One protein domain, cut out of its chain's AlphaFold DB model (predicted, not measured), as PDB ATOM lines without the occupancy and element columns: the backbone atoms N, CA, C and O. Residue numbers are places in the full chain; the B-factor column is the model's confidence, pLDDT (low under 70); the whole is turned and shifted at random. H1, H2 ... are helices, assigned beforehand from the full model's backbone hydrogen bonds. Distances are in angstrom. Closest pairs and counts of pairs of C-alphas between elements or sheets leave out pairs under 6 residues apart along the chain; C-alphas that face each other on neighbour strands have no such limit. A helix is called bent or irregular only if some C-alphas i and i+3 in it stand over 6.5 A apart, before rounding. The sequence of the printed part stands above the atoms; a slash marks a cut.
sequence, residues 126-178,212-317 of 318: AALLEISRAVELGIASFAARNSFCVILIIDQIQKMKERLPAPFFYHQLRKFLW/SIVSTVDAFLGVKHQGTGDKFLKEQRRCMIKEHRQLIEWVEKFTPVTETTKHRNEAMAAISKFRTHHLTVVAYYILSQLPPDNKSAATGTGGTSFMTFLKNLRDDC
ATOM      1  N   ALA A 126      17.397   8.568 -10.401       68.62
ATOM      2  CA  ALA A 126      17.071   7.716 -11.543       68.62
ATOM      3  C   ALA A 126      17.997   7.966 -12.749       68.62
ATOM      4  O   ALA A 126      18.503   7.015 -13.341       68.62
ATOM      5  N   ALA A 127      18.279   9.236 -13.070       65.38
ATOM      6  CA  ALA A 127      19.225   9.584 -14.127       65.38
ATOM      7  C   ALA A 127      20.643   9.108 -13.781       65.38
ATOM      8  O   ALA A 127      21.337   8.575 -14.639       65.38
ATOM      9  N   LEU A 128      21.067   9.225 -12.518       63.88
ATOM     10  CA  LEU A 128      22.359   8.713 -12.054       63.88
ATOM     11  C   LEU A 128      22.482   7.192 -12.220       63.88
ATOM     12  O   LEU A 128      23.534   6.713 -12.638       63.88
ATOM     13  N   LEU A 129      21.418   6.431 -11.949       67.94
ATOM     14  CA  LEU A 129      21.413   4.977 -12.135       67.94
ATOM     15  C   LEU A 129      21.496   4.582 -13.619       67.94
ATOM     16  O   LEU A 129      22.242   3.669 -13.981       67.94
ATOM     17  N   GLU A 130      20.777   5.285 -14.496       67.69
ATOM     18  CA  GLU A 130      20.865   5.074 -15.945       67.69
ATOM     19  C   GLU A 130      22.253   5.426 -16.491       67.69
ATOM     20  O   GLU A 130      22.813   4.660 -17.278       67.69
ATOM     21  N   ILE A 131      22.847   6.528 -16.018       64.19
ATOM     22  CA  ILE A 131      24.224   6.925 -16.336       64.19
ATOM     23  C   ILE A 131      25.199   5.851 -15.859       64.19
ATOM     24  O   ILE A 131      26.033   5.415 -16.646       64.19
ATOM     25  N   SER A 132      25.062   5.362 -14.622       65.44
ATOM     26  CA  SER A 132      25.877   4.268 -14.078       65.44
ATOM     27  C   SER A 132      25.857   3.052 -14.992       65.44
ATOM     28  O   SER A 132      26.901   2.512 -15.349       65.44
ATOM     29  N   ARG A 133      24.665   2.644 -15.429       69.75
ATOM     30  CA  ARG A 133      24.487   1.479 -16.293       69.75
ATOM     31  C   ARG A 133      25.035   1.716 -17.700       69.75
ATOM     32  O   ARG A 133      25.666   0.826 -18.263       69.75
ATOM     33  N   ALA A 134      24.810   2.895 -18.279       67.69
ATOM     34  CA  ALA A 134      25.359   3.264 -19.583       67.69
ATOM     35  C   ALA A 134      26.893   3.321 -19.548       67.69
ATOM     36  O   ALA A 134      27.549   2.863 -20.484       67.69
ATOM     37  N   VAL A 135      27.460   3.814 -18.444       67.69
ATOM     38  CA  VAL A 135      28.896   3.806 -18.178       67.69
ATOM     39  C   VAL A 135      29.406   2.380 -18.051       67.69
ATOM     40  O   VAL A 135      30.325   2.013 -18.767       67.69
ATOM     41  N   GLU A 136      28.817   1.537 -17.208       67.38
ATOM     42  CA  GLU A 136      29.261   0.146 -17.065       67.38
ATOM     43  C   GLU A 136      29.195  -0.613 -18.391       67.38
ATOM     44  O   GLU A 136      30.134  -1.325 -18.741       67.38
ATOM     45  N   LEU A 137      28.131  -0.414 -19.176       71.31
ATOM     46  CA  LEU A 137      28.010  -0.967 -20.524       71.31
ATOM     47  C   LEU A 137      29.060  -0.395 -21.479       71.31
ATOM     48  O   LEU A 137      29.570  -1.128 -22.322       71.31
ATOM     49  N   GLY A 138      29.405   0.886 -21.361       71.19
ATOM     50  CA  GLY A 138      30.454   1.516 -22.154       71.19
ATOM     51  C   GLY A 138      31.856   1.042 -21.761       71.19
ATOM     52  O   GLY A 138      32.646   0.753 -22.657       71.19
ATOM     53  N   ILE A 139      32.152   0.860 -20.467       69.06
ATOM     54  CA  ILE A 139      33.408   0.269 -19.971       69.06
ATOM     55  C   ILE A 139      33.480  -1.175 -20.439       69.06
ATOM     56  O   ILE A 139      34.476  -1.567 -21.035       69.06
ATOM     57  N   ALA A 140      32.414  -1.948 -20.239       68.12
ATOM     58  CA  ALA A 140      32.330  -3.326 -20.694       68.12
ATOM     59  C   ALA A 140      32.457  -3.417 -22.217       68.12
ATOM     60  O   ALA A 140      33.143  -4.300 -22.702       68.12
ATOM     61  N   SER A 141      31.867  -2.502 -22.989       70.56
ATOM     62  CA  SER A 141      32.026  -2.459 -24.445       70.56
ATOM     63  C   SER A 141      33.449  -2.069 -24.840       70.56
ATOM     64  O   SER A 141      34.005  -2.674 -25.750       70.56
ATOM     65  N   PHE A 142      34.061  -1.088 -24.180       70.94
ATOM     66  CA  PHE A 142      35.447  -0.687 -24.429       70.94
ATOM     67  C   PHE A 142      36.426  -1.822 -24.094       70.94
ATOM     68  O   PHE A 142      37.325  -2.116 -24.877       70.94
ATOM     69  N   ALA A 143      36.204  -2.514 -22.977       69.00
ATOM     70  CA  ALA A 143      36.988  -3.653 -22.518       69.00
ATOM     71  C   ALA A 143      36.726  -4.950 -23.310       69.00
ATOM     72  O   ALA A 143      37.657  -5.680 -23.632       69.00
ATOM     73  N   ALA A 144      35.486  -5.228 -23.712       65.38
ATOM     74  CA  ALA A 144      35.154  -6.383 -24.548       65.38
ATOM     75  C   ALA A 144      35.627  -6.190 -25.993       65.38
ATOM     76  O   ALA A 144      36.044  -7.143 -26.644       65.38
ATOM     77  N   ARG A 145      35.606  -4.949 -26.498       66.12
ATOM     78  CA  ARG A 145      36.209  -4.583 -27.791       66.12
ATOM     79  C   ARG A 145      37.727  -4.362 -27.688       66.12
ATOM     80  O   ARG A 145      38.345  -3.932 -28.669       66.12
ATOM     81  N   ASN A 146      38.340  -4.638 -26.530       65.06
ATOM     82  CA  ASN A 146      39.764  -4.406 -26.309       65.06
ATOM     83  C   ASN A 146      40.664  -5.495 -26.900       65.06
ATOM     84  O   ASN A 146      40.228  -6.550 -27.348       65.06
ATOM     85  N   SER A 147      41.947  -5.145 -26.994       55.50
ATOM     86  CA  SER A 147      42.819  -5.405 -28.146       55.50
ATOM     87  C   SER A 147      42.371  -4.640 -29.391       55.50
ATOM     88  O   SER A 147      43.082  -3.727 -29.778       55.50
ATOM     89  N   PHE A 148      41.209  -4.896 -29.992       61.97
ATOM     90  CA  PHE A 148      40.934  -4.404 -31.352       61.97
ATOM     91  C   PHE A 148      40.871  -2.869 -31.494       61.97
ATOM     92  O   PHE A 148      41.642  -2.321 -32.272       61.97
ATOM     93  N   CYS A 149      40.035  -2.139 -30.740       69.62
ATOM     94  CA  CYS A 149      39.912  -0.676 -30.924       69.62
ATOM     95  C   CYS A 149      41.196   0.094 -30.569       69.62
ATOM     96  O   CYS A 149      41.598   1.000 -31.297       69.62
ATOM     97  N   VAL A 150      41.868  -0.278 -29.476       71.19
ATOM     98  CA  VAL A 150      43.143   0.347 -29.090       71.19
ATOM     99  C   VAL A 150      44.271  -0.053 -30.043       71.19
ATOM    100  O   VAL A 150      45.083   0.800 -30.385       71.19
ATOM    101  N   ILE A 151      44.306  -1.298 -30.538       72.56
ATOM    102  CA  ILE A 151      45.237  -1.707 -31.603       72.56
ATOM    103  C   ILE A 151      44.972  -0.908 -32.871       72.56
ATOM    104  O   ILE A 151      45.932  -0.443 -33.462       72.56
ATOM    105  N   LEU A 152      43.714  -0.686 -33.261       78.00
ATOM    106  CA  LEU A 152      43.392   0.151 -34.415       78.00
ATOM    107  C   LEU A 152      43.901   1.582 -34.225       78.00
ATOM    108  O   LEU A 152      44.541   2.105 -35.125       78.00
ATOM    109  N   ILE A 153      43.682   2.212 -33.066       79.12
ATOM    110  CA  ILE A 153      44.215   3.561 -32.799       79.12
ATOM    111  C   ILE A 153      45.751   3.560 -32.862       79.12
ATOM    112  O   ILE A 153      46.344   4.452 -33.467       79.12
ATOM    113  N   ILE A 154      46.399   2.558 -32.261       81.81
ATOM    114  CA  ILE A 154      47.858   2.405 -32.300       81.81
ATOM    115  C   ILE A 154      48.347   2.230 -33.745       81.81
ATOM    116  O   ILE A 154      49.288   2.913 -34.141       81.81
ATOM    117  N   ASP A 155      47.699   1.373 -34.532       83.25
ATOM    118  CA  ASP A 155      47.998   1.117 -35.943       83.25
ATOM    119  C   ASP A 155      47.847   2.398 -36.777       83.25
ATOM    120  O   ASP A 155      48.755   2.769 -37.517       83.25
ATOM    121  N   GLN A 156      46.765   3.158 -36.582       84.75
ATOM    122  CA  GLN A 156      46.565   4.439 -37.268       84.75
ATOM    123  C   GLN A 156      47.644   5.471 -36.920       84.75
ATOM    124  O   GLN A 156      48.150   6.154 -37.808       84.75
ATOM    125  N   ILE A 157      48.057   5.576 -35.653       82.12
ATOM    126  CA  ILE A 157      49.154   6.481 -35.279       82.12
ATOM    127  C   ILE A 157      50.486   5.997 -35.869       82.12
ATOM    128  O   ILE A 157      51.321   6.806 -36.269       82.12
ATOM    129  N   GLN A 158      50.706   4.686 -35.969       81.75
ATOM    130  CA  GLN A 158      51.916   4.141 -36.587       81.75
ATOM    131  C   GLN A 158      51.984   4.429 -38.091       81.75
ATOM    132  O   GLN A 158      53.074   4.728 -38.589       81.75
ATOM    133  N   LYS A 159      50.836   4.460 -38.779       87.19
ATOM    134  CA  LYS A 159      50.723   4.842 -40.197       87.19
ATOM    135  C   LYS A 159      51.168   6.270 -40.491       87.19
ATOM    136  O   LYS A 159      51.519   6.565 -41.629       87.19
ATOM    137  N   MET A 160      51.270   7.150 -39.486       89.12
ATOM    138  CA  MET A 160      51.884   8.474 -39.675       89.12
ATOM    139  C   MET A 160      53.272   8.365 -40.321       89.12
ATOM    140  O   MET A 160      53.611   9.168 -41.187       89.12
ATOM    141  N   LYS A 161      54.052   7.333 -39.969       87.94
ATOM    142  CA  LYS A 161      55.408   7.117 -40.500       87.94
ATOM    143  C   LYS A 161      55.435   6.831 -41.999       87.94
ATOM    144  O   LYS A 161      56.464   7.054 -42.625       87.94
ATOM    145  N   GLU A 162      54.326   6.369 -42.572       90.88
ATOM    146  CA  GLU A 162      54.221   6.062 -44.001       90.88
ATOM    147  C   GLU A 162      54.221   7.328 -44.861       90.88
ATOM    148  O   GLU A 162      54.671   7.295 -46.004       90.88
ATOM    149  N   ARG A 163      53.714   8.448 -44.325       91.12
ATOM    150  CA  ARG A 163      53.528   9.697 -45.082       91.12
ATOM    151  C   ARG A 163      54.171  10.928 -44.450       91.12
ATOM    152  O   ARG A 163      54.217  11.973 -45.087       91.12
ATOM    153  N   LEU A 164      54.679  10.821 -43.223       93.25
ATOM    154  CA  LEU A 164      55.287  11.928 -42.490       93.25
ATOM    155  C   LEU A 164      56.662  11.517 -41.939       93.25
ATOM    156  O   LEU A 164      56.741  10.939 -40.851       93.25
ATOM    157  N   PRO A 165      57.757  11.826 -42.657       94.81
ATOM    158  CA  PRO A 165      59.114  11.588 -42.172       94.81
ATOM    159  C   PRO A 165      59.410  12.379 -40.890       94.81
ATOM    160  O   PRO A 165      59.074  13.561 -40.792       94.81
ATOM    161  N   ALA A 166      60.091  11.760 -39.919       94.00
ATOM    162  CA  ALA A 166      60.417  12.413 -38.645       94.00
ATOM    163  C   ALA A 166      61.250  13.706 -38.785       94.00
ATOM    164  O   ALA A 166      60.873  14.692 -38.147       94.00
ATOM    165  N   PRO A 167      62.289  13.774 -39.648       94.69
ATOM    166  CA  PRO A 167      63.031  15.017 -39.856       94.69
ATOM    167  C   PRO A 167      62.154  16.142 -40.407       94.69
ATOM    168  O   PRO A 167      62.257  17.286 -39.969       94.69
ATOM    169  N   PHE A 168      61.241  15.818 -41.327       92.88
ATOM    170  CA  PHE A 168      60.310  16.798 -41.879       92.88
ATOM    171  C   PHE A 168      59.341  17.305 -40.809       92.88
ATOM    172  O   PHE A 168      59.191  18.514 -40.638       92.88
ATOM    173  N   PHE A 169      58.724  16.399 -40.041       92.81
ATOM    174  CA  PHE A 169      57.849  16.795 -38.939       92.81
ATOM    175  C   PHE A 169      58.570  17.736 -37.976       92.81
ATOM    176  O   PHE A 169      58.073  18.823 -37.699       92.81
ATOM    177  N   TYR A 170      59.746  17.340 -37.489       90.62
ATOM    178  CA  TYR A 170      60.430  18.067 -36.431       90.62
ATOM    179  C   TYR A 170      60.998  19.411 -36.894       90.62
ATOM    180  O   TYR A 170      60.809  20.412 -36.205       90.62
ATOM    181  N   HIS A 171      61.677  19.443 -38.045       88.06
ATOM    182  CA  HIS A 171      62.392  20.637 -38.501       88.06
ATOM    183  C   HIS A 171      61.535  21.581 -39.350       88.06
ATOM    184  O   HIS A 171      61.803  22.780 -39.351       88.06
ATOM    185  N   GLN A 172      60.518  21.071 -40.055       87.31
ATOM    186  CA  GLN A 172      59.737  21.872 -41.003       87.31
ATOM    187  C   GLN A 172      58.307  22.122 -40.537       87.31
ATOM    188  O   GLN A 172      57.867  23.268 -40.525       87.31
ATOM    189  N   LEU A 173      57.578  21.079 -40.130       88.94
ATOM    190  CA  LEU A 173      56.148  21.205 -39.830       88.94
ATOM    191  C   LEU A 173      55.879  21.723 -38.412       88.94
ATOM    192  O   LEU A 173      55.018  22.574 -38.206       88.94
ATOM    193  N   ARG A 174      56.615  21.218 -37.417       88.38
ATOM    194  CA  ARG A 174      56.313  21.406 -35.990       88.38
ATOM    195  C   ARG A 174      56.272  22.873 -35.554       88.38
ATOM    196  O   ARG A 174      55.524  23.185 -34.632       88.38
ATOM    197  N   LYS A 175      57.035  23.763 -36.198       85.06
ATOM    198  CA  LYS A 175      57.035  25.208 -35.897       85.06
ATOM    199  C   LYS A 175      55.659  25.854 -36.099       85.06
ATOM    200  O   LYS A 175      55.257  26.657 -35.276       85.06
ATOM    201  N   PHE A 176      54.892  25.414 -37.099       86.12
ATOM    202  CA  PHE A 176      53.535  25.913 -37.369       86.12
ATOM    203  C   PHE A 176      52.495  25.436 -36.336       86.12
ATOM    204  O   PHE A 176      51.318  25.771 -36.417       86.12
ATOM    205  N   LEU A 177      52.904  24.616 -35.366       88.19
ATOM    206  CA  LEU A 177      52.057  24.135 -34.274       88.19
ATOM    207  C   LEU A 177      52.413  24.792 -32.934       88.19
ATOM    208  O   LEU A 177      51.847  24.424 -31.904       88.19
ATOM    209  N   TRP A 178      53.387  25.702 -32.915       83.19
ATOM    210  CA  TRP A 178      53.815  26.376 -31.696       83.19
ATOM    211  C   TRP A 178      52.816  27.444 -31.265       83.19
ATOM    212  O   TRP A 178      52.138  28.062 -32.083       83.19
ATOM    213  N   SER A 212      39.510  15.800 -26.959       92.44
ATOM    214  CA  SER A 212      38.397  15.492 -26.056       92.44
ATOM    215  C   SER A 212      38.181  13.991 -25.850       92.44
ATOM    216  O   SER A 212      37.665  13.597 -24.807       92.44
ATOM    217  N   ILE A 213      38.622  13.137 -26.784       89.31
ATOM    218  CA  ILE A 213      38.498  11.675 -26.658       89.31
ATOM    219  C   ILE A 213      39.282  11.177 -25.445       89.31
ATOM    220  O   ILE A 213      38.730  10.464 -24.612       89.31
ATOM    221  N   VAL A 214      40.560  11.555 -25.334       89.25
ATOM    222  CA  VAL A 214      41.435  11.050 -24.264       89.25
ATOM    223  C   VAL A 214      40.933  11.529 -22.904       89.25
ATOM    224  O   VAL A 214      40.778  10.713 -22.003       89.25
ATOM    225  N   SER A 215      40.575  12.813 -22.786       91.56
ATOM    226  CA  SER A 215      40.017  13.358 -21.543       91.56
ATOM    227  C   SER A 215      38.672  12.737 -21.165       91.56
ATOM    228  O   SER A 215      38.427  12.509 -19.986       91.56
ATOM    229  N   THR A 216      37.814  12.421 -22.141       89.31
ATOM    230  CA  THR A 216      36.539  11.740 -21.866       89.31
ATOM    231  C   THR A 216      36.773  10.305 -21.396       89.31
ATOM    232  O   THR A 216      36.097   9.856 -20.480       89.31
ATOM    233  N   VAL A 217      37.743   9.586 -21.973       88.31
ATOM    234  CA  VAL A 217      38.109   8.234 -21.514       88.31
ATOM    235  C   VAL A 217      38.680   8.269 -20.095       88.31
ATOM    236  O   VAL A 217      38.290   7.443 -19.275       88.31
ATOM    237  N   ASP A 218      39.544   9.234 -19.775       91.81
ATOM    238  CA  ASP A 218      40.070   9.409 -18.415       91.81
ATOM    239  C   ASP A 218      38.955   9.687 -17.406       91.81
ATOM    240  O   ASP A 218      38.879   9.026 -16.369       91.81
ATOM    241  N   ALA A 219      38.057  10.616 -17.747       89.38
ATOM    242  CA  ALA A 219      36.876  10.941 -16.958       89.38
ATOM    243  C   ALA A 219      36.019   9.700 -16.697       89.38
ATOM    244  O   ALA A 219      35.640   9.409 -15.564       89.38
ATOM    245  N   PHE A 220      35.778   8.931 -17.755       85.62
ATOM    246  CA  PHE A 220      34.955   7.736 -17.732       85.62
ATOM    247  C   PHE A 220      35.564   6.596 -16.909       85.62
ATOM    248  O   PHE A 220      34.841   5.841 -16.274       85.62
ATOM    249  N   LEU A 221      36.892   6.464 -16.892       88.25
ATOM    250  CA  LEU A 221      37.602   5.463 -16.083       88.25
ATOM    251  C   LEU A 221      37.933   5.957 -14.664       88.25
ATOM    252  O   LEU A 221      38.472   5.198 -13.847       88.25
ATOM    253  N   GLY A 222      37.610   7.217 -14.361       89.94
ATOM    254  CA  GLY A 222      37.915   7.856 -13.086       89.94
ATOM    255  C   GLY A 222      39.414   8.041 -12.843       89.94
ATOM    256  O   GLY A 222      39.844   7.990 -11.692       89.94
ATOM    257  N   VAL A 223      40.221   8.216 -13.896       91.69
ATOM    258  CA  VAL A 223      41.673   8.437 -13.786       91.69
ATOM    259  C   VAL A 223      41.934   9.752 -13.047       91.69
ATOM    260  O   VAL A 223      41.320  10.778 -13.345       91.69
ATOM    261  N   LYS A 224      42.842   9.737 -12.064       90.50
ATOM    262  CA  LYS A 224      43.191  10.919 -11.263       90.50
ATOM    263  C   LYS A 224      44.626  11.348 -11.535       90.50
ATOM    264  O   LYS A 224      45.561  10.800 -10.963       90.50
ATOM    265  N   HIS A 225      44.769  12.374 -12.363       92.50
ATOM    266  CA  HIS A 225      46.046  13.040 -12.594       92.50
ATOM    267  C   HIS A 225      46.441  13.915 -11.404       92.50
ATOM    268  O   HIS A 225      45.581  14.469 -10.719       92.50
ATOM    269  N   GLN A 226      47.746  14.052 -11.158       86.62
ATOM    270  CA  GLN A 226      48.271  14.789 -10.004       86.62
ATOM    271  C   GLN A 226      49.132  15.994 -10.408       86.62
ATOM    272  O   GLN A 226      49.762  16.033 -11.471       86.62
ATOM    273  N   GLY A 227      49.182  16.987  -9.515       86.69
ATOM    274  CA  GLY A 227      50.099  18.124  -9.589       86.69
ATOM    275  C   GLY A 227      49.987  18.944 -10.878       86.69
ATOM    276  O   GLY A 227      48.907  19.357 -11.296       86.69
ATOM    277  N   THR A 228      51.132  19.211 -11.508       82.75
ATOM    278  CA  THR A 228      51.221  20.041 -12.721       82.75
ATOM    279  C   THR A 228      50.577  19.393 -13.947       82.75
ATOM    280  O   THR A 228      50.155  20.116 -14.846       82.75
ATOM    281  N   GLY A 229      50.467  18.060 -13.984       85.06
ATOM    282  CA  GLY A 229      49.851  17.338 -15.097       85.06
ATOM    283  C   GLY A 229      48.344  17.570 -15.186       85.06
ATOM    284  O   GLY A 229      47.840  17.905 -16.255       85.06
ATOM    285  N   ASP A 230      47.645  17.477 -14.050       89.31
ATOM    286  CA  ASP A 230      46.209  17.780 -13.958       89.31
ATOM    287  C   ASP A 230      45.917  19.237 -14.331       89.31
ATOM    288  O   ASP A 230      45.046  19.512 -15.159       89.31
ATOM    289  N   LYS A 231      46.705  20.174 -13.783       89.50
ATOM    290  CA  LYS A 231      46.579  21.601 -14.101       89.50
ATOM    291  C   LYS A 231      46.723  21.851 -15.604       89.50
ATOM    292  O   LYS A 231      45.855  22.490 -16.194       89.50
ATOM    293  N   PHE A 232      47.766  21.295 -16.223       87.38
ATOM    294  CA  PHE A 232      48.000  21.429 -17.660       87.38
ATOM    295  C   PHE A 232      46.838  20.853 -18.481       87.38
ATOM    296  O   PHE A 232      46.323  21.531 -19.364       87.38
ATOM    297  N   LEU A 233      46.369  19.635 -18.183       90.50
ATOM    298  CA  LEU A 233      45.248  19.026 -18.911       90.50
ATOM    299  C   LEU A 233      43.964  19.860 -18.809       90.50
ATOM    300  O   LEU A 233      43.270  20.032 -19.811       90.50
ATOM    301  N   LYS A 234      43.659  20.415 -17.631       89.75
ATOM    302  CA  LYS A 234      42.506  21.309 -17.435       89.75
ATOM    303  C   LYS A 234      42.656  22.629 -18.189       89.75
ATOM    304  O   LYS A 234      41.676  23.110 -18.752       89.75
ATOM    305  N   GLU A 235      43.859  23.194 -18.252       87.12
ATOM    306  CA  GLU A 235      44.142  24.382 -19.065       87.12
ATOM    307  C   GLU A 235      43.917  24.102 -20.559       87.12
ATOM    308  O   GLU A 235      43.230  24.879 -21.225       87.12
ATOM    309  N   GLN A 236      44.367  22.946 -21.063       87.81
ATOM    310  CA  GLN A 236      44.186  22.554 -22.468       87.81
ATOM    311  C   GLN A 236      42.718  22.351 -22.872       87.81
ATOM    312  O   GLN A 236      42.384  22.478 -24.052       87.81
ATOM    313  N   ARG A 237      41.802  22.117 -21.918       88.56
ATOM    314  CA  ARG A 237      40.358  22.057 -22.213       88.56
ATOM    315  C   ARG A 237      39.837  23.365 -22.792       88.56
ATOM    316  O   ARG A 237      38.893  23.327 -23.570       88.56
ATOM    317  N   ARG A 238      40.450  24.516 -22.488       84.94
ATOM    318  CA  ARG A 238      40.039  25.826 -23.035       84.94
ATOM    319  C   ARG A 238      40.085  25.875 -24.566       84.94
ATOM    320  O   ARG A 238      39.336  26.642 -25.158       84.94
ATOM    321  N   CYS A 239      40.910  25.033 -25.188       84.75
ATOM    322  CA  CYS A 239      41.018  24.895 -26.640       84.75
ATOM    323  C   CYS A 239      39.972  23.933 -27.243       84.75
ATOM    324  O   CYS A 239      39.832  23.864 -28.463       84.75
ATOM    325  N   MET A 240      39.247  23.178 -26.412       88.81
ATOM    326  CA  MET A 240      38.199  22.256 -26.848       88.81
ATOM    327  C   MET A 240      36.876  22.995 -27.070       88.81
ATOM    328  O   MET A 240      36.548  23.966 -26.377       88.81
ATOM    329  N   ILE A 241      36.077  22.478 -28.006       88.38
ATOM    330  CA  ILE A 241      34.700  22.934 -28.242       88.38
ATOM    331  C   ILE A 241      33.922  22.881 -26.919       88.38
ATOM    332  O   ILE A 241      34.098  21.955 -26.124       88.38
ATOM    333  N   LYS A 242      33.095  23.901 -26.660       86.50
ATOM    334  CA  LYS A 242      32.384  24.071 -25.382       86.50
ATOM    335  C   LYS A 242      31.607  22.811 -25.011       86.50
ATOM    336  O   LYS A 242      31.759  22.299 -23.908       86.50
ATOM    337  N   GLU A 243      30.824  22.299 -25.945       86.31
ATOM    338  CA  GLU A 243      29.981  21.127 -25.767       86.31
ATOM    339  C   GLU A 243      30.814  19.874 -25.443       86.31
ATOM    340  O   GLU A 243      30.418  19.054 -24.617       86.31
ATOM    341  N   HIS A 244      32.026  19.761 -25.995       90.56
ATOM    342  CA  HIS A 244      32.947  18.664 -25.679       90.56
ATOM    343  C   HIS A 244      33.505  18.776 -24.259       90.56
ATOM    344  O   HIS A 244      33.604  17.769 -23.561       90.56
ATOM    345  N   ARG A 245      33.824  19.994 -23.799       90.19
ATOM    346  CA  ARG A 245      34.219  20.230 -22.401       90.19
ATOM    347  C   ARG A 245      33.099  19.895 -21.431       90.19
ATOM    348  O   ARG A 245      33.348  19.208 -20.448       90.19
ATOM    349  N   GLN A 246      31.883  20.346 -21.734       85.81
ATOM    350  CA  GLN A 246      30.709  20.075 -20.908       85.81
ATOM    351  C   GLN A 246      30.453  18.573 -20.792       85.81
ATOM    352  O   GLN A 246      30.127  18.106 -19.707       85.81
ATOM    353  N   LEU A 247      30.655  17.806 -21.871       86.88
ATOM    354  CA  LEU A 247      30.591  16.348 -21.802       86.88
ATOM    355  C   LEU A 247      31.651  15.783 -20.854       86.88
ATOM    356  O   LEU A 247      31.311  14.967 -20.006       86.88
ATOM    357  N   ILE A 248      32.910  16.214 -20.970       89.19
ATOM    358  CA  ILE A 248      33.988  15.746 -20.083       89.19
ATOM    359  C   ILE A 248      33.634  16.045 -18.623       89.19
ATOM    360  O   ILE A 248      33.662  15.140 -17.802       89.19
ATOM    361  N   GLU A 249      33.255  17.282 -18.304       87.88
ATOM    362  CA  GLU A 249      32.891  17.701 -16.944       87.88
ATOM    363  C   GLU A 249      31.678  16.932 -16.408       87.88
ATOM    364  O   GLU A 249      31.642  16.543 -15.240       87.88
ATOM    365  N   TRP A 250      30.689  16.681 -17.267       84.12
ATOM    366  CA  TRP A 250      29.512  15.892 -16.930       84.12
ATOM    367  C   TRP A 250      29.882  14.432 -16.640       84.12
ATOM    368  O   TRP A 250      29.470  13.898 -15.611       84.12
ATOM    369  N   VAL A 251      30.716  13.807 -17.478       83.94
ATOM    370  CA  VAL A 251      31.239  12.450 -17.251       83.94
ATOM    371  C   VAL A 251      32.048  12.419 -15.950       83.94
ATOM    372  O   VAL A 251      31.754  11.621 -15.070       83.94
ATOM    373  N   GLU A 252      32.994  13.337 -15.743       86.19
ATOM    374  CA  GLU A 252      33.815  13.384 -14.521       86.19
ATOM    375  C   GLU A 252      32.992  13.500 -13.237       86.19
ATOM    376  O   GLU A 252      33.367  12.940 -12.205       86.19
ATOM    377  N   LYS A 253      31.897  14.261 -13.286       83.19
ATOM    378  CA  LYS A 253      31.053  14.534 -12.123       83.19
ATOM    379  C   LYS A 253      30.069  13.408 -11.828       83.19
ATOM    380  O   LYS A 253      29.750  13.187 -10.661       83.19
ATOM    381  N   PHE A 254      29.551  12.746 -12.861       76.62
ATOM    382  CA  PHE A 254      28.408  11.842 -12.729       76.62
ATOM    383  C   PHE A 254      28.714  10.383 -13.039       76.62
ATOM    384  O   PHE A 254      27.853   9.540 -12.807       76.62
ATOM    385  N   THR A 255      29.913  10.059 -13.519       75.69
ATOM    386  CA  THR A 255      30.344   8.679 -13.718       75.69
ATOM    387  C   THR A 255      30.659   8.014 -12.368       75.69
ATOM    388  O   THR A 255      31.648   8.371 -11.726       75.69
ATOM    389  N   PRO A 256      29.867   7.020 -11.917       74.38
ATOM    390  CA  PRO A 256      30.012   6.414 -10.594       74.38
ATOM    391  C   PRO A 256      31.018   5.252 -10.617       74.38
ATOM    392  O   PRO A 256      30.731   4.144 -10.172       74.38
ATOM    393  N   VAL A 257      32.197   5.480 -11.197       80.12
ATOM    394  CA  VAL A 257      33.212   4.432 -11.369       80.12
ATOM    395  C   VAL A 257      34.101   4.346 -10.141       80.12
ATOM    396  O   VAL A 257      34.636   5.344  -9.661       80.12
ATOM    397  N   THR A 258      34.281   3.123  -9.654       83.44
ATOM    398  CA  THR A 258      35.147   2.771  -8.531       83.44
ATOM    399  C   THR A 258      36.193   1.754  -8.989       83.44
ATOM    400  O   THR A 258      36.115   1.194 -10.083       83.44
ATOM    401  N   GLU A 259      37.179   1.460  -8.143       81.88
ATOM    402  CA  GLU A 259      38.190   0.431  -8.432       81.88
ATOM    403  C   GLU A 259      37.589  -0.968  -8.650       81.88
ATOM    404  O   GLU A 259      38.177  -1.791  -9.347       81.88
ATOM    405  N   THR A 260      36.400  -1.229  -8.098       85.12
ATOM    406  CA  THR A 260      35.695  -2.511  -8.208       85.12
ATOM    407  C   THR A 260      34.758  -2.593  -9.412       85.12
ATOM    408  O   THR A 260      34.182  -3.656  -9.656       85.12
ATOM    409  N   THR A 261      34.599  -1.512 -10.187       84.81
ATOM    410  CA  THR A 261      33.762  -1.520 -11.389       84.81
ATOM    411  C   THR A 261      34.253  -2.583 -12.373       84.81
ATOM    412  O   THR A 261      35.432  -2.652 -12.733       84.81
ATOM    413  N   LYS A 262      33.325  -3.427 -12.833       83.88
ATOM    414  CA  LYS A 262      33.620  -4.542 -13.735       83.88
ATOM    415  C   LYS A 262      34.332  -4.049 -15.001       83.88
ATOM    416  O   LYS A 262      33.967  -3.021 -15.561       83.88
ATOM    417  N   HIS A 263      35.330  -4.802 -15.465       85.31
ATOM    418  CA  HIS A 263      36.135  -4.507 -16.660       85.31
ATOM    419  C   HIS A 263      36.976  -3.217 -16.619       85.31
ATOM    420  O   HIS A 263      37.705  -2.928 -17.570       85.31
ATOM    421  N   ARG A 264      36.955  -2.457 -15.516       86.38
ATOM    422  CA  ARG A 264      37.743  -1.225 -15.391       86.38
ATOM    423  C   ARG A 264      39.240  -1.480 -15.556       86.38
ATOM    424  O   ARG A 264      39.885  -0.771 -16.316       86.38
ATOM    425  N   ASN A 265      39.788  -2.509 -14.909       89.00
ATOM    426  CA  ASN A 265      41.225  -2.812 -14.982       89.00
ATOM    427  C   ASN A 265      41.683  -3.161 -16.409       89.00
ATOM    428  O   ASN A 265      42.759  -2.750 -16.834       89.00
ATOM    429  N   GLU A 266      40.848  -3.861 -17.179       87.31
ATOM    430  CA  GLU A 266      41.110  -4.163 -18.593       87.31
ATOM    431  C   GLU A 266      41.135  -2.877 -19.435       87.31
ATOM    432  O   GLU A 266      42.012  -2.691 -20.281       87.31
ATOM    433  N   ALA A 267      40.203  -1.957 -19.173       86.44
ATOM    434  CA  ALA A 267      40.166  -0.651 -19.819       86.44
ATOM    435  C   ALA A 267      41.375   0.232 -19.446       86.44
ATOM    436  O   ALA A 267      41.986   0.835 -20.331       86.44
ATOM    437  N   MET A 268      41.763   0.247 -18.167       89.56
ATOM    438  CA  MET A 268      42.945   0.949 -17.642       89.56
ATOM    439  C   MET A 268      44.242   0.430 -18.282       89.56
ATOM    440  O   MET A 268      45.058   1.205 -18.787       89.56
ATOM    441  N   ALA A 269      44.394  -0.894 -18.385       88.81
ATOM    442  CA  ALA A 269      45.533  -1.510 -19.062       88.81
ATOM    443  C   ALA A 269      45.617  -1.104 -20.544       88.81
ATOM    444  O   ALA A 269      46.705  -0.865 -21.079       88.81
ATOM    445  N   ALA A 270      44.476  -0.979 -21.223       87.88
ATOM    446  CA  ALA A 270      44.444  -0.596 -22.626       87.88
ATOM    447  C   ALA A 270      44.815   0.874 -22.863       87.88
ATOM    448  O   ALA A 270      45.604   1.160 -23.771       87.88
ATOM    449  N   ILE A 271      44.324   1.805 -22.038       88.94
ATOM    450  CA  ILE A 271      44.737   3.213 -22.137       88.94
ATOM    451  C   ILE A 271      46.220   3.383 -21.763       88.94
ATOM    452  O   ILE A 271      46.943   4.118 -22.439       88.94
ATOM    453  N   SER A 272      46.727   2.614 -20.791       91.88
ATOM    454  CA  SER A 272      48.158   2.565 -20.460       91.88
ATOM    455  C   SER A 272      49.005   2.046 -21.635       91.88
ATOM    456  O   SER A 272      50.044   2.629 -21.980       91.88
ATOM    457  N   LYS A 273      48.529   1.018 -22.355       90.06
ATOM    458  CA  LYS A 273      49.166   0.519 -23.586       90.06
ATOM    459  C   LYS A 273      49.187   1.577 -24.691       90.06
ATOM    460  O   LYS A 273      50.227   1.748 -25.334       90.06
ATOM    461  N   PHE A 274      48.085   2.298 -24.902       89.81
ATOM    462  CA  PHE A 274      48.030   3.424 -25.838       89.81
ATOM    463  C   PHE A 274      49.055   4.509 -25.474       89.81
ATOM    464  O   PHE A 274      49.861   4.894 -26.320       89.81
ATOM    465  N   ARG A 275      49.098   4.948 -24.208       92.38
ATOM    466  CA  ARG A 275      50.046   5.972 -23.725       92.38
ATOM    467  C   ARG A 275      51.500   5.532 -23.868       92.38
ATOM    468  O   ARG A 275      52.353   6.328 -24.259       92.38
ATOM    469  N   THR A 276      51.776   4.250 -23.645       91.88
ATOM    470  CA  THR A 276      53.096   3.655 -23.890       91.88
ATOM    471  C   THR A 276      53.490   3.739 -25.365       91.88
ATOM    472  O   THR A 276      54.617   4.120 -25.672       91.88
ATOM    473  N   HIS A 277      52.575   3.452 -26.295       90.56
ATOM    474  CA  HIS A 277      52.850   3.604 -27.728       90.56
ATOM    475  C   HIS A 277      52.989   5.072 -28.136       90.56
ATOM    476  O   HIS A 277      53.875   5.409 -28.913       90.56
ATOM    477  N   HIS A 278      52.180   5.969 -27.576       90.62
ATOM    478  CA  HIS A 278      52.320   7.400 -27.827       90.62
ATOM    479  C   HIS A 278      53.710   7.916 -27.408       90.62
ATOM    480  O   HIS A 278      54.338   8.655 -28.162       90.62
ATOM    481  N   LEU A 279      54.255   7.449 -26.277       90.56
ATOM    482  CA  LEU A 279      55.635   7.746 -25.870       90.56
ATOM    483  C   LEU A 279      56.674   7.301 -26.915       90.56
ATOM    484  O   LEU A 279      57.640   8.028 -27.144       90.56
ATOM    485  N   THR A 280      56.495   6.150 -27.576       91.00
ATOM    486  CA  THR A 280      57.440   5.698 -28.621       91.00
ATOM    487  C   THR A 280      57.342   6.540 -29.890       91.00
ATOM    488  O   THR A 280      58.363   6.847 -30.508       91.00
ATOM    489  N   VAL A 281      56.133   6.973 -30.253       90.94
ATOM    490  CA  VAL A 281      55.886   7.893 -31.373       90.94
ATOM    491  C   VAL A 281      56.569   9.228 -31.102       90.94
ATOM    492  O   VAL A 281      57.331   9.710 -31.935       90.94
ATOM    493  N   VAL A 282      56.376   9.783 -29.908       89.12
ATOM    494  CA  VAL A 282      57.009  11.032 -29.480       89.12
ATOM    495  C   VAL A 282      58.536  10.901 -29.435       89.12
ATOM    496  O   VAL A 282      59.246  11.788 -29.909       89.12
ATOM    497  N   ALA A 283      59.071   9.784 -28.937       89.69
ATOM    498  CA  ALA A 283      60.511   9.539 -28.954       89.69
ATOM    499  C   ALA A 283      61.076   9.510 -30.385       89.69
ATOM    500  O   ALA A 283      62.129  10.094 -30.647       89.69
ATOM    501  N   TYR A 284      60.358   8.887 -31.322       91.12
ATOM    502  CA  TYR A 284      60.748   8.837 -32.727       91.12
ATOM    503  C   TYR A 284      60.670  10.213 -33.400       91.12
ATOM    504  O   TYR A 284      61.651  10.652 -33.986       91.12
ATOM    505  N   TYR A 285      59.551  10.924 -33.277       92.19
ATOM    506  CA  TYR A 285      59.328  12.194 -33.976       92.19
ATOM    507  C   TYR A 285      60.015  13.405 -33.336       92.19
ATOM    508  O   TYR A 285      60.183  14.420 -34.006       92.19
ATOM    509  N   ILE A 286      60.382  13.332 -32.053       89.50
ATOM    510  CA  ILE A 286      60.916  14.477 -31.303       89.50
ATOM    511  C   ILE A 286      62.297  14.183 -30.723       89.50
ATOM    512  O   ILE A 286      63.258  14.875 -31.049       89.50
ATOM    513  N   LEU A 287      62.431  13.164 -29.869       87.06
ATOM    514  CA  LEU A 287      63.690  12.940 -29.145       87.06
ATOM    515  C   LEU A 287      64.842  12.495 -30.047       87.06
ATOM    516  O   LEU A 287      65.985  12.874 -29.804       87.06
ATOM    517  N   SER A 288      64.556  11.688 -31.069       89.69
ATOM    518  CA  SER A 288      65.585  11.215 -32.003       89.69
ATOM    519  C   SER A 288      66.140  12.325 -32.904       89.69
ATOM    520  O   SER A 288      67.200  12.148 -33.494       89.69
ATOM    521  N   GLN A 289      65.438  13.460 -32.981       90.81
ATOM    522  CA  GLN A 289      65.795  14.616 -33.805       90.81
ATOM    523  C   GLN A 289      66.577  15.683 -33.009       90.81
ATOM    524  O   GLN A 289      67.080  16.646 -33.582       90.81
ATOM    525  N   LEU A 290      66.689  15.523 -31.684       84.50
ATOM    526  CA  LEU A 290      67.454  16.422 -30.818       84.50
ATOM    527  C   LEU A 290      68.947  16.057 -30.800       84.50
ATOM    528  O   LEU A 290      69.280  14.867 -30.745       84.50
ATOM    529  N   PRO A 291      69.850  17.056 -30.726       79.25
ATOM    530  CA  PRO A 291      71.256  16.820 -30.418       79.25
ATOM    531  C   PRO A 291      71.416  16.055 -29.091       79.25
ATOM    532  O   PRO A 291      70.581  16.229 -28.194       79.25
ATOM    533  N   PRO A 292      72.479  15.242 -28.924       70.81
ATOM    534  CA  PRO A 292      72.706  14.437 -27.719       70.81
ATOM    535  C   PRO A 292      72.593  15.234 -26.410       70.81
ATOM    536  O   PRO A 292      71.966  14.754 -25.466       70.81
ATOM    537  N   ASP A 293      73.097  16.467 -26.405       68.50
ATOM    538  CA  ASP A 293      73.207  17.314 -25.211       68.50
ATOM    539  C   ASP A 293      71.888  18.010 -24.817       68.50
ATOM    540  O   ASP A 293      71.743  18.469 -23.687       68.50
ATOM    541  N   ASN A 294      70.884  18.031 -25.704       63.62
ATOM    542  CA  ASN A 294      69.618  18.754 -25.502       63.62
ATOM    543  C   ASN A 294      68.414  17.846 -25.196       63.62
ATOM    544  O   ASN A 294      67.282  18.322 -25.085       63.62
ATOM    545  N   LYS A 295      68.617  16.531 -25.047       59.34
ATOM    546  CA  LYS A 295      67.514  15.572 -24.830       59.34
ATOM    547  C   LYS A 295      66.766  15.775 -23.507       59.34
ATOM    548  O   LYS A 295      65.592  15.421 -23.423       59.34
ATOM    549  N   SER A 296      67.413  16.349 -22.494       52.16
ATOM    550  CA  SER A 296      66.824  16.637 -21.176       52.16
ATOM    551  C   SER A 296      65.978  17.920 -21.140       52.16
ATOM    552  O   SER A 296      65.105  18.036 -20.283       52.16
ATOM    553  N   ALA A 297      66.181  18.847 -22.083       52.72
ATOM    554  CA  ALA A 297      65.490  20.140 -22.167       52.72
ATOM    555  C   ALA A 297      64.302  20.140 -23.153       52.72
ATOM    556  O   ALA A 297      63.774  21.192 -23.508       52.72
ATOM    557  N   ALA A 298      63.893  18.965 -23.633       60.69
ATOM    558  CA  ALA A 298      62.901  18.827 -24.689       60.69
ATOM    559  C   ALA A 298      61.504  19.297 -24.224       60.69
ATOM    560  O   ALA A 298      60.797  18.585 -23.508       60.69
ATOM    561  N   THR A 299      61.094  20.492 -24.652       62.66
ATOM    562  CA  THR A 299      59.757  21.044 -24.398       62.66
ATOM    563  C   THR A 299      58.774  20.671 -25.509       62.66
ATOM    564  O   THR A 299      59.134  20.515 -26.683       62.66
ATOM    565  N   GLY A 300      57.512  20.451 -25.133       57.50
ATOM    566  CA  GLY A 300      56.405  20.268 -26.072       57.50
ATOM    567  C   GLY A 300      56.027  21.593 -26.735       57.50
ATOM    568  O   GLY A 300      56.433  22.657 -26.285       57.50
ATOM    569  N   THR A 301      55.198  21.548 -27.776       51.97
ATOM    570  CA  THR A 301      54.608  22.757 -28.393       51.97
ATOM    571  C   THR A 301      53.740  23.566 -27.413       51.97
ATOM    572  O   THR A 301      53.562  24.763 -27.603       51.97
ATOM    573  N   GLY A 302      53.274  22.931 -26.330       49.19
ATOM    574  CA  GLY A 302      52.623  23.562 -25.173       49.19
ATOM    575  C   GLY A 302      53.549  23.900 -23.989       49.19
ATOM    576  O   GLY A 302      53.051  24.194 -22.913       49.19
ATOM    577  N   GLY A 303      54.881  23.820 -24.134       52.59
ATOM    578  CA  GLY A 303      55.835  24.435 -23.188       52.59
ATOM    579  C   GLY A 303      56.303  23.617 -21.979       52.59
ATOM    580  O   GLY A 303      57.131  24.099 -21.212       52.59
ATOM    581  N   THR A 304      55.848  22.375 -21.798       56.53
ATOM    582  CA  THR A 304      56.258  21.497 -20.679       56.53
ATOM    583  C   THR A 304      57.297  20.448 -21.098       56.53
ATOM    584  O   THR A 304      57.390  20.103 -22.279       56.53
ATOM    585  N   SER A 305      58.068  19.900 -20.141       69.94
ATOM    586  CA  SER A 305      58.913  18.712 -20.375       69.94
ATOM    587  C   SER A 305      58.014  17.509 -20.672       69.94
ATOM    588  O   SER A 305      57.486  16.850 -19.771       69.94
ATOM    589  N   PHE A 306      57.786  17.258 -21.962       74.69
ATOM    590  CA  PHE A 306      56.720  16.362 -22.402       74.69
ATOM    591  C   PHE A 306      56.974  14.910 -21.995       74.69
ATOM    592  O   PHE A 306      56.020  14.178 -21.770       74.69
ATOM    593  N   MET A 307      58.229  14.467 -21.860       81.06
ATOM    594  CA  MET A 307      58.517  13.074 -21.506       81.06
ATOM    595  C   MET A 307      58.134  12.743 -20.071       81.06
ATOM    596  O   MET A 307      57.549  11.689 -19.834       81.06
ATOM    597  N   THR A 308      58.455  13.620 -19.120       84.62
ATOM    598  CA  THR A 308      58.051  13.434 -17.720       84.62
ATOM    599  C   THR A 308      56.535  13.511 -17.609       84.62
ATOM    600  O   THR A 308      55.918  12.626 -17.031       84.62
ATOM    601  N   PHE A 309      55.929  14.508 -18.259       86.50
ATOM    602  CA  PHE A 309      54.479  14.655 -18.309       86.50
ATOM    603  C   PHE A 309      53.781  13.398 -18.860       86.50
ATOM    604  O   PHE A 309      52.926  12.829 -18.192       86.50
ATOM    605  N   LEU A 310      54.181  12.908 -20.038       90.00
ATOM    606  CA  LEU A 310      53.562  11.743 -20.681       90.00
ATOM    607  C   LEU A 310      53.792  10.436 -19.907       90.00
ATOM    608  O   LEU A 310      52.914   9.572 -19.917       90.00
ATOM    609  N   LYS A 311      54.947  10.274 -19.244       90.88
ATOM    610  CA  LYS A 311      55.200   9.128 -18.354       90.88
ATOM    611  C   LYS A 311      54.257   9.151 -17.156       90.88
ATOM    612  O   LYS A 311      53.607   8.144 -16.918       90.88
ATOM    613  N   ASN A 312      54.111  10.302 -16.499       91.62
ATOM    614  CA  ASN A 312      53.192  10.446 -15.373       91.62
ATOM    615  C   ASN A 312      51.752  10.120 -15.793       91.62
ATOM    616  O   ASN A 312      51.112   9.307 -15.146       91.62
ATOM    617  N   LEU A 313      51.280  10.632 -16.941       91.38
ATOM    618  CA  LEU A 313      49.942  10.281 -17.439       91.38
ATOM    619  C   LEU A 313      49.767   8.772 -17.666       91.38
ATOM    620  O   LEU A 313      48.696   8.226 -17.421       91.38
ATOM    621  N   ARG A 314      50.787   8.078 -18.182       93.19
ATOM    622  CA  ARG A 314      50.739   6.615 -18.336       93.19
ATOM    623  C   ARG A 314      50.679   5.921 -16.974       93.19
ATOM    624  O   ARG A 314      49.944   4.947 -16.841       93.19
ATOM    625  N   ASP A 315      51.468   6.387 -16.017       92.00
ATOM    626  CA  ASP A 315      51.601   5.767 -14.699       92.00
ATOM    627  C   ASP A 315      50.349   6.005 -13.836       92.00
ATOM    628  O   ASP A 315      49.948   5.107 -13.109       92.00
ATOM    629  N   ASP A 316      49.635   7.117 -14.038       91.81
ATOM    630  CA  ASP A 316      48.313   7.376 -13.441       91.81
ATOM    631  C   ASP A 316      47.219   6.390 -13.923       91.81
ATOM    632  O   ASP A 316      46.116   6.361 -13.376       91.81
ATOM    633  N   CYS A 317      47.492   5.599 -14.971       85.69
ATOM    634  CA  CYS A 317      46.605   4.541 -15.465       85.69
ATOM    635  C   CYS A 317      46.941   3.139 -14.931       85.69
ATOM    636  O   CYS A 317      46.370   2.166 -15.437       85.69
TER     637      CYS A 317
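AT A GLANCE: This is residues 126 to 178 and 212 to 317 of the 318 residues of an uncharacterized protein of Diploscapter pachys (UniProt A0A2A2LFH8). A long helix, H7, makes the spine, with H2 packed along one side of it and H9, running back, along another; H1 meets the first end of H7 with its own last residues, 139 to 143, and H3 meets the last end of H7 with its first residues, 166 to 170, making a corner there. H4 and H6 lie side by side as a second group with H5 slanted next to them, and the short H8 lies out beyond the H3 end. The 159 printed residues have nine named helices, H1 to H9 in chain order, and no named strand: the class is all helix. The whole is compact, with a radius of gyration of the C-alphas of 17.3 A, and elongated, spanning 57 by 31 by 25 A.

IN THESE COORDINATES: Find C-alpha 264 at (37.743, -1.225, -15.391); from there H7 runs 31.5 A to C-alpha 285 at (59.328, 12.194, -33.976). H1, residues 126 to 144, starts at (17.071, 7.716, -11.543) and is 26.4 A long. H2, residues 148 to 163, is 23.4 A long and neither bent nor irregular, but only just: C-alphas 158 and 161 are 6.0 A apart. H3 is residues 166 to 177, H4 212 to 221, H5 227 to 239, over 20.5 A, and H6 242 to 254, over 18.0 A. H8 is residues 292 to 297 and H9 306 to 315. H8 is irregular, with C-alphas 293 and 296 7.6 A apart, and H3 only just, with C-alphas 172 and 175 6.7 A apart.

HOW THE PARTS SIT: Start at H7, the hub, which touches five helices. H2 touches it at a shallow tilt of 7 degrees, the same way, closest at the C-alphas of Ile 154 and Phe 274, 6.5 A. H9 touches it at 18 degrees, opposite ways, closest at the C-alphas of Ser 272 and Arg 314, 5.3 A. H1 touches it with residues 139 to 143 alone, at a steep tilt of 58 degrees; C-alphas 143 and 267 are the closest, 5.1 A. H3 is about perpendicular to it, 77 degrees, and touches it with residues 166 to 170 alone; C-alphas 166 and 285 are the closest, 4.8 A. H4 only just touches it, with 3 pairs of C-alphas within 8 A, closest at Leu 221 and Arg 264, 6.7 A. H6 touches H4 at a shallow tilt of 7 degrees; C-alphas 219 and 252 are the closest, 4.6 A. H5 only just touches H9, at Gly 229 alone, 6.2 A from Phe 309 between C-alphas; H8 and H9 are near each other. Every O i to N i+4 pair is within hydrogen-bond range in H1, H4, H6, H7 and H9; the count is 8 of 12 in H2, 4 of 8 in H3, 7 of 9 in H5 and 0 of 2 in H8, where 1 of 3 O i to N i+3 pairs is.

THE WHOLE: The C-alphas of Ala 126 and Asp 293 are the farthest apart, 58.6 A. Residues 179 to 211 are not printed; C-alphas 178 and 212 stand 19.7 A apart across this cut. Of the links printed whole, none is long. The model's mean pLDDT over the printed part is 81.8; look for values under 70 at residues 126 to 136, 139 to 140, 143 to 149 and 293 to 305.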